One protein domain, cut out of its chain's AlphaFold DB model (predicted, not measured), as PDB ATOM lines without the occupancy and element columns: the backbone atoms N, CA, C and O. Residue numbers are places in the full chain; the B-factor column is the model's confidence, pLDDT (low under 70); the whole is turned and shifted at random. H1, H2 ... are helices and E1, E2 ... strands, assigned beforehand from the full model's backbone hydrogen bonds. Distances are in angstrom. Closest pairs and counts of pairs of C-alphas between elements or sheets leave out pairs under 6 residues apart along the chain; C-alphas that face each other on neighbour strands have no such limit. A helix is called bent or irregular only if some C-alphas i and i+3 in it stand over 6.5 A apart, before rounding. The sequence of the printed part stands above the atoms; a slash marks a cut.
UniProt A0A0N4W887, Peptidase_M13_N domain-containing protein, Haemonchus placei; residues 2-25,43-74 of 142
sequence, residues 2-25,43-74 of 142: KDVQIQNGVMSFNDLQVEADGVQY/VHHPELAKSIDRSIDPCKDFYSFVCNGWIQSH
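What this domain is: This is residues 2 to 25 and 43 to 74 of the 142 residues of the protein "Peptidase_M13_N domain-containing protein" of Haemonchus placei (UniProt A0A0N4W887). Two lobes stand side by side: a small four-stranded sheet, E1 to E4, with no named helix on either face, and a helical lobe in which the short H1 and the longer H2 meet about perpendicular. Residues 43 to 45 lead from beside E4 to H1. The printed part has 56 residues with four named strands, then two named helices; the sheet's order is E1, E2, E3, E4, antiparallel throughout, and the class is mixed. The whole is only just loose, close to compact, with a radius of gyration of the C-alphas of 12.6 A and spans of 37 by 25 by 15 A.

Where its parts are: Find C-alpha 5 at (54.791, -2.603, 13.009), where E1 begins; it holds residues 5 to 7 and is 6.5 A long. E2, residues 10 to 13, measures 9.9 A, E3, residues 16 to 19, 10.1 A, and E4, residues 22 to 25, 10.0 A. Past the cut, H1 spans residues 46 to 51, 8.7 A. H2, residues 62 to 73, runs 18.2 A to C-alpha 73 at (32.397, -2.661, 36.607); it is irregular, with C-alphas 66 and 69 7.5 A apart.

How they stand to each other: Begin with the sheet, a meander, each strand the antiparallel neighbour of the one before. Look for N 5 and O 12 at 3.0 A between E1 and E2, N 11 and O 18 at 2.9 A between E2 and E3, and N 17 and O 24 at 2.8 A between E3 and E4; each of these pairs is a hairpin with a tight link. Residues 43 to 44 pair antiparallel with residues 22 to 23 of E4. H1 is not on the sheet, but only just, with 4 pairs of C-alphas within 10 A. H1 touches residues 66 to 71 of H2, about perpendicular at 76 degrees; their closest C-alphas, Ser 51 and Gly 69, are 4.1 A apart. H2 is apart from the four strands. Every O i to N i+4 pair is within hydrogen-bond range in H1, and 6 of 8 in H2.

The domain as a whole: The C-alphas farthest apart, those of Lys 2 and His 74, are 39.1 A from each other. Residues 26 to 42 are not printed, and C-alphas 25 and 43 stand 8.6 A apart across this cut. Of the links printed whole, none is long; H1 to H2 is short, with 10 residues. The model's mean pLDDT over the printed part is 85.4, and residues 2, 20 and 21 are under 70.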
ATOM      1  N   LYS A   2      62.659   4.372  13.146       61.59
ATOM      2  CA  LYS A   2      62.384   2.948  12.882       61.59
ATOM      3  C   LYS A   2      60.865   2.753  12.861       61.59
ATOM      4  O   LYS A   2      60.183   3.353  13.691       61.59
ATOM      5  N   ASP A   3      60.366   1.960  11.923       78.88
ATOM      6  CA  ASP A   3      58.929   1.810  11.706       78.88
ATOM      7  C   ASP A   3      58.300   0.929  12.789       78.88
ATOM      8  O   ASP A   3      58.750  -0.190  13.042       78.88
ATOM      9  N   VAL A   4      57.254   1.449  13.429       80.69
ATOM     10  CA  VAL A   4      56.346   0.673  14.280       80.69
ATOM     11  C   VAL A   4      55.572  -0.294  13.384       80.69
ATOM     12  O   VAL A   4      54.997   0.130  12.383       80.69
ATOM     13  N   GLN A   5      55.543  -1.579  13.741       85.56
ATOM     14  CA  GLN A   5      54.791  -2.603  13.009       85.56
ATOM     15  C   GLN A   5      53.561  -3.013  13.815       85.56
ATOM     16  O   GLN A   5      53.675  -3.267  15.011       85.56
ATOM     17  N   ILE A   6      52.399  -3.099  13.167       80.56
ATOM     18  CA  ILE A   6      51.169  -3.605  13.786       80.56
ATOM     19  C   ILE A   6      50.711  -4.827  12.991       80.56
ATOM     20  O   ILE A   6      50.381  -4.707  11.812       80.56
ATOM     21  N   GLN A   7      50.699  -6.002  13.623       78.56
ATOM     22  CA  GLN A   7      50.221  -7.248  13.016       78.56
ATOM     23  C   GLN A   7      49.376  -8.019  14.025       78.56
ATOM     24  O   GLN A   7      49.800  -8.218  15.155       78.56
ATOM     25  N   ASN A   8      48.175  -8.449  13.625       76.50
ATOM     26  CA  ASN A   8      47.264  -9.251  14.457       76.50
ATOM     27  C   ASN A   8      46.998  -8.677  15.869       76.50
ATOM     28  O   ASN A   8      46.812  -9.430  16.817       76.50
ATOM     29  N   GLY A   9      46.970  -7.346  16.011       71.50
ATOM     30  CA  GLY A   9      46.750  -6.674  17.301       71.50
ATOM     31  C   GLY A   9      47.997  -6.537  18.179       71.50
ATOM     32  O   GLY A   9      47.893  -6.031  19.293       71.50
ATOM     33  N   VAL A  10      49.163  -6.936  17.668       79.25
ATOM     34  CA  VAL A  10      50.467  -6.784  18.316       79.25
ATOM     35  C   VAL A  10      51.169  -5.564  17.736       79.25
ATOM     36  O   VAL A  10      51.407  -5.501  16.525       79.25
ATOM     37  N   MET A  11      51.501  -4.594  18.586       83.19
ATOM     38  CA  MET A  11      52.362  -3.467  18.229       83.19
ATOM     39  C   MET A  11      53.810  -3.816  18.578       83.19
ATOM     40  O   MET A  11      54.145  -4.002  19.744       83.19
ATOM     41  N   SER A  12      54.677  -3.849  17.571       83.38
ATOM     42  CA  SER A  12      56.077  -4.253  17.705       83.38
ATOM     43  C   SER A  12      57.028  -3.111  17.361       83.38
ATOM     44  O   SER A  12      56.888  -2.449  16.326       83.38
ATOM     45  N   PHE A  13      58.028  -2.895  18.218       85.75
ATOM     46  CA  PHE A  13      59.092  -1.915  18.017       85.75
ATOM     47  C   PHE A  13      60.396  -2.336  18.716       85.75
ATOM     48  O   PHE A  13      60.479  -2.348  19.942       85.75
ATOM     49  N   ASN A  14      61.451  -2.614  17.936       85.06
ATOM     50  CA  ASN A  14      62.694  -3.238  18.423       85.06
ATOM     51  C   ASN A  14      62.384  -4.514  19.231       85.06
ATOM     52  O   ASN A  14      61.730  -5.416  18.718       85.06
ATOM     53  N   ASP A  15      62.828  -4.563  20.484       79.00
ATOM     54  CA  ASP A  15      62.603  -5.651  21.425       79.00
ATOM     55  C   ASP A  15      61.284  -5.544  22.200       79.00
ATOM     56  O   ASP A  15      61.039  -6.384  23.058       79.00
ATOM     57  N   LEU A  16      60.458  -4.521  21.942       79.81
ATOM     58  CA  LEU A  16      59.168  -4.298  22.598       79.81
ATOM     59  C   LEU A  16      58.032  -4.877  21.743       79.81
ATOM     60  O   LEU A  16      57.907  -4.529  20.567       79.81
ATOM     61  N   GLN A  17      57.174  -5.690  22.349       81.44
ATOM     62  CA  GLN A  17      55.885  -6.103  21.792       81.44
ATOM     63  C   GLN A  17      54.781  -5.733  22.781       81.44
ATOM     64  O   GLN A  17      54.894  -5.991  23.979       81.44
ATOM     65  N   VAL A  18      53.729  -5.085  22.295       78.81
ATOM     66  CA  VAL A  18      52.579  -4.660  23.093       78.81
ATOM     67  C   VAL A  18      51.339  -5.346  22.548       78.81
ATOM     68  O   VAL A  18      51.000  -5.183  21.376       78.81
ATOM     69  N   GLU A  19      50.658  -6.081  23.419       77.44
ATOM     70  CA  GLU A  19      49.381  -6.739  23.155       77.44
ATOM     71  C   GLU A  19      48.360  -6.354  24.232       77.44
ATOM     72  O   GLU A  19      48.696  -5.721  25.236       77.44
ATOM     73  N   ALA A  20      47.103  -6.765  24.052       65.56
ATOM     74  CA  ALA A  20      46.038  -6.501  25.023       65.56
ATOM     75  C   ALA A  20      46.352  -7.049  26.431       65.56
ATOM     76  O   ALA A  20      45.976  -6.433  27.428       65.56
ATOM     77  N   ASP A  21      47.072  -8.171  26.514       66.88
ATOM     78  CA  ASP A  21      47.319  -8.883  27.772       66.88
ATOM     79  C   ASP A  21      48.631  -8.476  28.455       66.88
ATOM     80  O   ASP A  21      48.904  -8.914  29.581       66.88
ATOM     81  N   GLY A  22      49.446  -7.628  27.817       73.56
ATOM     82  CA  GLY A  22      50.685  -7.158  28.415       73.56
ATOM     83  C   GLY A  22      51.715  -6.577  27.456       73.56
ATOM     84  O   GLY A  22      51.542  -6.515  26.242       73.56
ATOM     85  N   VAL A  23      52.826  -6.152  28.055       79.94
ATOM     86  CA  VAL A  23      54.008  -5.667  27.340       79.94
ATOM     87  C   VAL A  23      55.116  -6.698  27.492       79.94
ATOM     88  O   VAL A  23      55.531  -7.005  28.613       79.94
ATOM     89  N   GLN A  24      55.596  -7.224  26.373       81.44
ATOM     90  CA  GLN A  24      56.736  -8.121  26.306       81.44
ATOM     91  C   GLN A  24      57.982  -7.347  25.879       81.44
ATOM     92  O   GLN A  24      57.937  -6.553  24.939       81.44
ATOM     93  N   TYR A  25      59.101  -7.578  26.564       78.19
ATOM     94  CA  TYR A  25      60.382  -7.007  26.155       78.19
ATOM     95  C   TYR A  25      61.568  -7.940  26.395       78.19
ATOM     96  O   TYR A  25      61.569  -8.751  27.332       78.19
ATOM     97  N   VAL A  43      54.966  -8.351  31.094       78.56
ATOM     98  CA  VAL A  43      54.271  -7.600  32.143       78.56
ATOM     99  C   VAL A  43      52.784  -7.627  31.829       78.56
ATOM    100  O   VAL A  43      52.326  -6.931  30.920       78.56
ATOM    101  N   HIS A  44      52.041  -8.436  32.579       79.75
ATOM    102  CA  HIS A  44      50.595  -8.539  32.431       79.75
ATOM    103  C   HIS A  44      49.871  -7.349  33.059       79.75
ATOM    104  O   HIS A  44      50.173  -6.954  34.185       79.75
ATOM    105  N   HIS A  45      48.871  -6.827  32.349       79.81
ATOM    106  CA  HIS A  45      48.003  -5.745  32.821       79.81
ATOM    107  C   HIS A  45      46.541  -6.221  32.846       79.81
ATOM    108  O   HIS A  45      45.737  -5.804  32.013       79.81
ATOM    109  N   PRO A  46      46.167  -7.110  33.787       83.88
ATOM    110  CA  PRO A  46      44.848  -7.743  33.793       83.88
ATOM    111  C   PRO A  46      43.697  -6.736  33.918       83.88
ATOM    112  O   PRO A  46      42.629  -6.955  33.358       83.88
ATOM    113  N   GLU A  47      43.909  -5.616  34.610       82.75
ATOM    114  CA  GLU A  47      42.891  -4.566  34.747       82.75
ATOM    115  C   GLU A  47      42.635  -3.818  33.431       82.75
ATOM    116  O   GLU A  47      41.495  -3.456  33.138       82.75
ATOM    117  N   LEU A  48      43.661  -3.659  32.587       83.88
ATOM    118  CA  LEU A  48      43.483  -3.113  31.241       83.88
ATOM    119  C   LEU A  48      42.679  -4.088  30.378       83.88
ATOM    120  O   LEU A  48      41.705  -3.687  29.750       83.88
ATOM    121  N   ALA A  49      43.035  -5.375  30.407       85.56
ATOM    122  CA  ALA A  49      42.330  -6.404  29.647       85.56
ATOM    123  C   ALA A  49      40.838  -6.492  30.020       85.56
ATOM    124  O   ALA A  49      39.994  -6.623  29.138       85.56
ATOM    125  N   LYS A  50      40.499  -6.352  31.311       89.12
ATOM    126  CA  LYS A  50      39.106  -6.293  31.797       89.12
ATOM    127  C   LYS A  50      38.354  -5.030  31.366       89.12
ATOM    128  O   LYS A  50      37.127  -5.040  31.348       89.12
ATOM    129  N   SER A  51      39.066  -3.948  31.062       92.25
ATOM    130  CA  SER A  51      38.455  -2.676  30.662       92.25
ATOM    131  C   SER A  51      38.005  -2.676  29.196       92.25
ATOM    132  O   SER A  51      37.083  -1.938  28.845       92.25
ATOM    133  N   ILE A  52      38.619  -3.525  28.361       91.25
ATOM    134  CA  ILE A  52      38.360  -3.605  26.919       91.25
ATOM    135  C   ILE A  52      37.030  -4.316  26.631       91.25
ATOM    136  O   ILE A  52      36.847  -5.488  26.961       91.25
ATOM    137  N   ASP A  53      36.141  -3.635  25.910       92.44
ATOM    138  CA  ASP A  53      34.903  -4.182  25.362       92.44
ATOM    139  C   ASP A  53      35.070  -4.513  23.873       92.44
ATOM    140  O   ASP A  53      34.953  -3.663  22.988       92.44
ATOM    141  N   ARG A  54      35.320  -5.795  23.590       90.19
ATOM    142  CA  ARG A  54      35.561  -6.299  22.227       90.19
ATOM    143  C   ARG A  54      34.314  -6.329  21.335       90.19
ATOM    144  O   ARG A  54      34.439  -6.689  20.167       90.19
ATOM    145  N   SER A  55      33.133  -5.995  21.857       94.88
ATOM    146  CA  SER A  55      31.914  -5.882  21.045       94.88
ATOM    147  C   SER A  55      31.837  -4.565  20.262       94.88
ATOM    148  O   SER A  55      31.041  -4.448  19.330       94.88
ATOM    149  N   ILE A  56      32.680  -3.589  20.612       92.50
ATOM    150  CA  ILE A  56      32.703  -2.246  20.031       92.50
ATOM    151  C   ILE A  56      33.814  -2.160  18.978       92.50
ATOM    152  O   ILE A  56      34.929  -2.622  19.199       92.50
ATOM    153  N   ASP A  57      33.525  -1.564  17.819       88.94
ATOM    154  CA  ASP A  57      34.547  -1.319  16.795       88.94
ATOM    155  C   ASP A  57      35.475  -0.164  17.237       88.94
ATOM    156  O   ASP A  57      35.014   0.984  17.326       88.94
ATOM    157  N   PRO A  58      36.781  -0.410  17.470       90.00
ATOM    158  CA  PRO A  58      37.721   0.629  17.891       90.00
ATOM    159  C   PRO A  58      37.893   1.753  16.859       90.00
ATOM    160  O   PRO A  58      38.259   2.866  17.229       90.00
ATOM    161  N   CYS A  59      37.613   1.502  15.575       91.62
ATOM    162  CA  CYS A  59      37.665   2.521  14.523       91.62
ATOM    163  C   CYS A  59      36.461   3.476  14.557       91.62
ATOM    164  O   CYS A  59      36.457   4.487  13.850       91.62
ATOM    165  N   LYS A  60      35.419   3.150  15.332       96.50
ATOM    166  CA  LYS A  60      34.198   3.954  15.480       96.50
ATOM    167  C   LYS A  60      34.145   4.672  16.816       96.50
ATOM    168  O   LYS A  60      33.835   5.858  16.838       96.50
ATOM    169  N   ASP A  61      34.461   3.967  17.896       95.75
ATOM    170  CA  ASP A  61      34.491   4.519  19.246       95.75
ATOM    171  C   ASP A  61      35.606   3.854  20.056       95.75
ATOM    172  O   ASP A  61      35.410   2.874  20.777       95.75
ATOM    173  N   PHE A  62      36.813   4.399  19.903       94.69
ATOM    174  CA  PHE A  62      37.983   3.893  20.610       94.69
ATOM    175  C   PHE A  62      37.838   4.020  22.130       94.69
ATOM    176  O   PHE A  62      38.317   3.151  22.852       94.69
ATOM    177  N   TYR A  63      37.166   5.069  22.618       95.06
ATOM    178  CA  TYR A  63      36.984   5.283  24.052       95.06
ATOM    179  C   TYR A  63      36.130   4.172  24.660       95.06
ATOM    180  O   TYR A  63      36.559   3.521  25.611       95.06
ATOM    181  N   SER A  64      34.961   3.897  24.082       96.12
ATOM    182  CA  SER A  64      34.108   2.818  24.579       96.12
ATOM    183  C   SER A  64      34.765   1.450  24.382       96.12
ATOM    184  O   SER A  64      34.706   0.615  25.280       96.12
ATOM    185  N   PHE A  65      35.489   1.229  23.282       94.12
ATOM    186  CA  PHE A  65      36.253  -0.010  23.106       94.12
ATOM    187  C   PHE A  65      37.250  -0.265  24.247       94.12
ATOM    188  O   PHE A  65      37.328  -1.389  24.730       94.12
ATOM    189  N   VAL A  66      38.005   0.741  24.706       92.12
ATOM    190  CA  VAL A  66      39.034   0.535  25.748       92.12
ATOM    191  C   VAL A  66      38.534   0.701  27.186       92.12
ATOM    192  O   VAL A  66      39.163   0.159  28.093       92.12
ATOM    193  N   CYS A  67      37.441   1.439  27.410       94.06
ATOM    194  CA  CYS A  67      36.972   1.808  28.751       94.06
ATOM    195  C   CYS A  67      35.622   1.199  29.152       94.06
ATOM    196  O   CYS A  67      35.310   1.200  30.343       94.06
ATOM    197  N   ASN A  68      34.785   0.721  28.224       95.56
ATOM    198  CA  ASN A  68      33.395   0.375  28.555       95.56
ATOM    199  C   ASN A  68      33.289  -0.790  29.557       95.56
ATOM    200  O   ASN A  68      32.404  -0.776  30.410       95.56
ATOM    201  N   GLY A  69      34.235  -1.736  29.553       94.38
ATOM    202  CA  GLY A  69      34.319  -2.772  30.590       94.38
ATOM    203  C   GLY A  69      34.633  -2.205  31.981       94.38
ATOM    204  O   GLY A  69      34.089  -2.669  32.988       94.38
ATOM    205  N   TRP A  70      35.446  -1.145  32.055       94.88
ATOM    206  CA  TRP A  70      35.723  -0.439  33.309       94.88
ATOM    207  C   TRP A  70      34.477   0.296  33.807       94.88
ATOM    208  O   TRP A  70      34.085   0.115  34.956       94.88
ATOM    209  N   ILE A  71      33.806   1.041  32.921       95.12
ATOM    210  CA  ILE A  71      32.584   1.800  33.233       95.12
ATOM    211  C   ILE A  71      31.490   0.878  33.790       95.12
ATOM    212  O   ILE A  71      30.848   1.207  34.784       95.12
ATOM    213  N   GLN A  72      31.305  -0.303  33.196       94.56
ATOM    214  CA  GLN A  72      30.315  -1.280  33.663       94.56
ATOM    215  C   GLN A  72      30.653  -1.883  35.035       94.56
ATOM    216  O   GLN A  72      29.749  -2.218  35.798       94.56
ATOM    217  N   SER A  73      31.940  -2.046  35.352       93.69
ATOM    218  CA  SER A  73      32.397  -2.661  36.607       93.69
ATOM    219  C   SER A  73      32.598  -1.666  37.754       93.69
ATOM    220  O   SER A  73      32.703  -2.090  38.904       93.69
ATOM    221  N   HIS A  74      32.627  -0.364  37.461       94.00
ATOM    222  CA  HIS A  74      32.913   0.710  38.414       94.00
ATOM    223  C   HIS A  74      31.826   1.800  38.344       94.00
ATOM    224  O   HIS A  74      32.089   2.902  37.857       94.00
TER     225      HIS A  74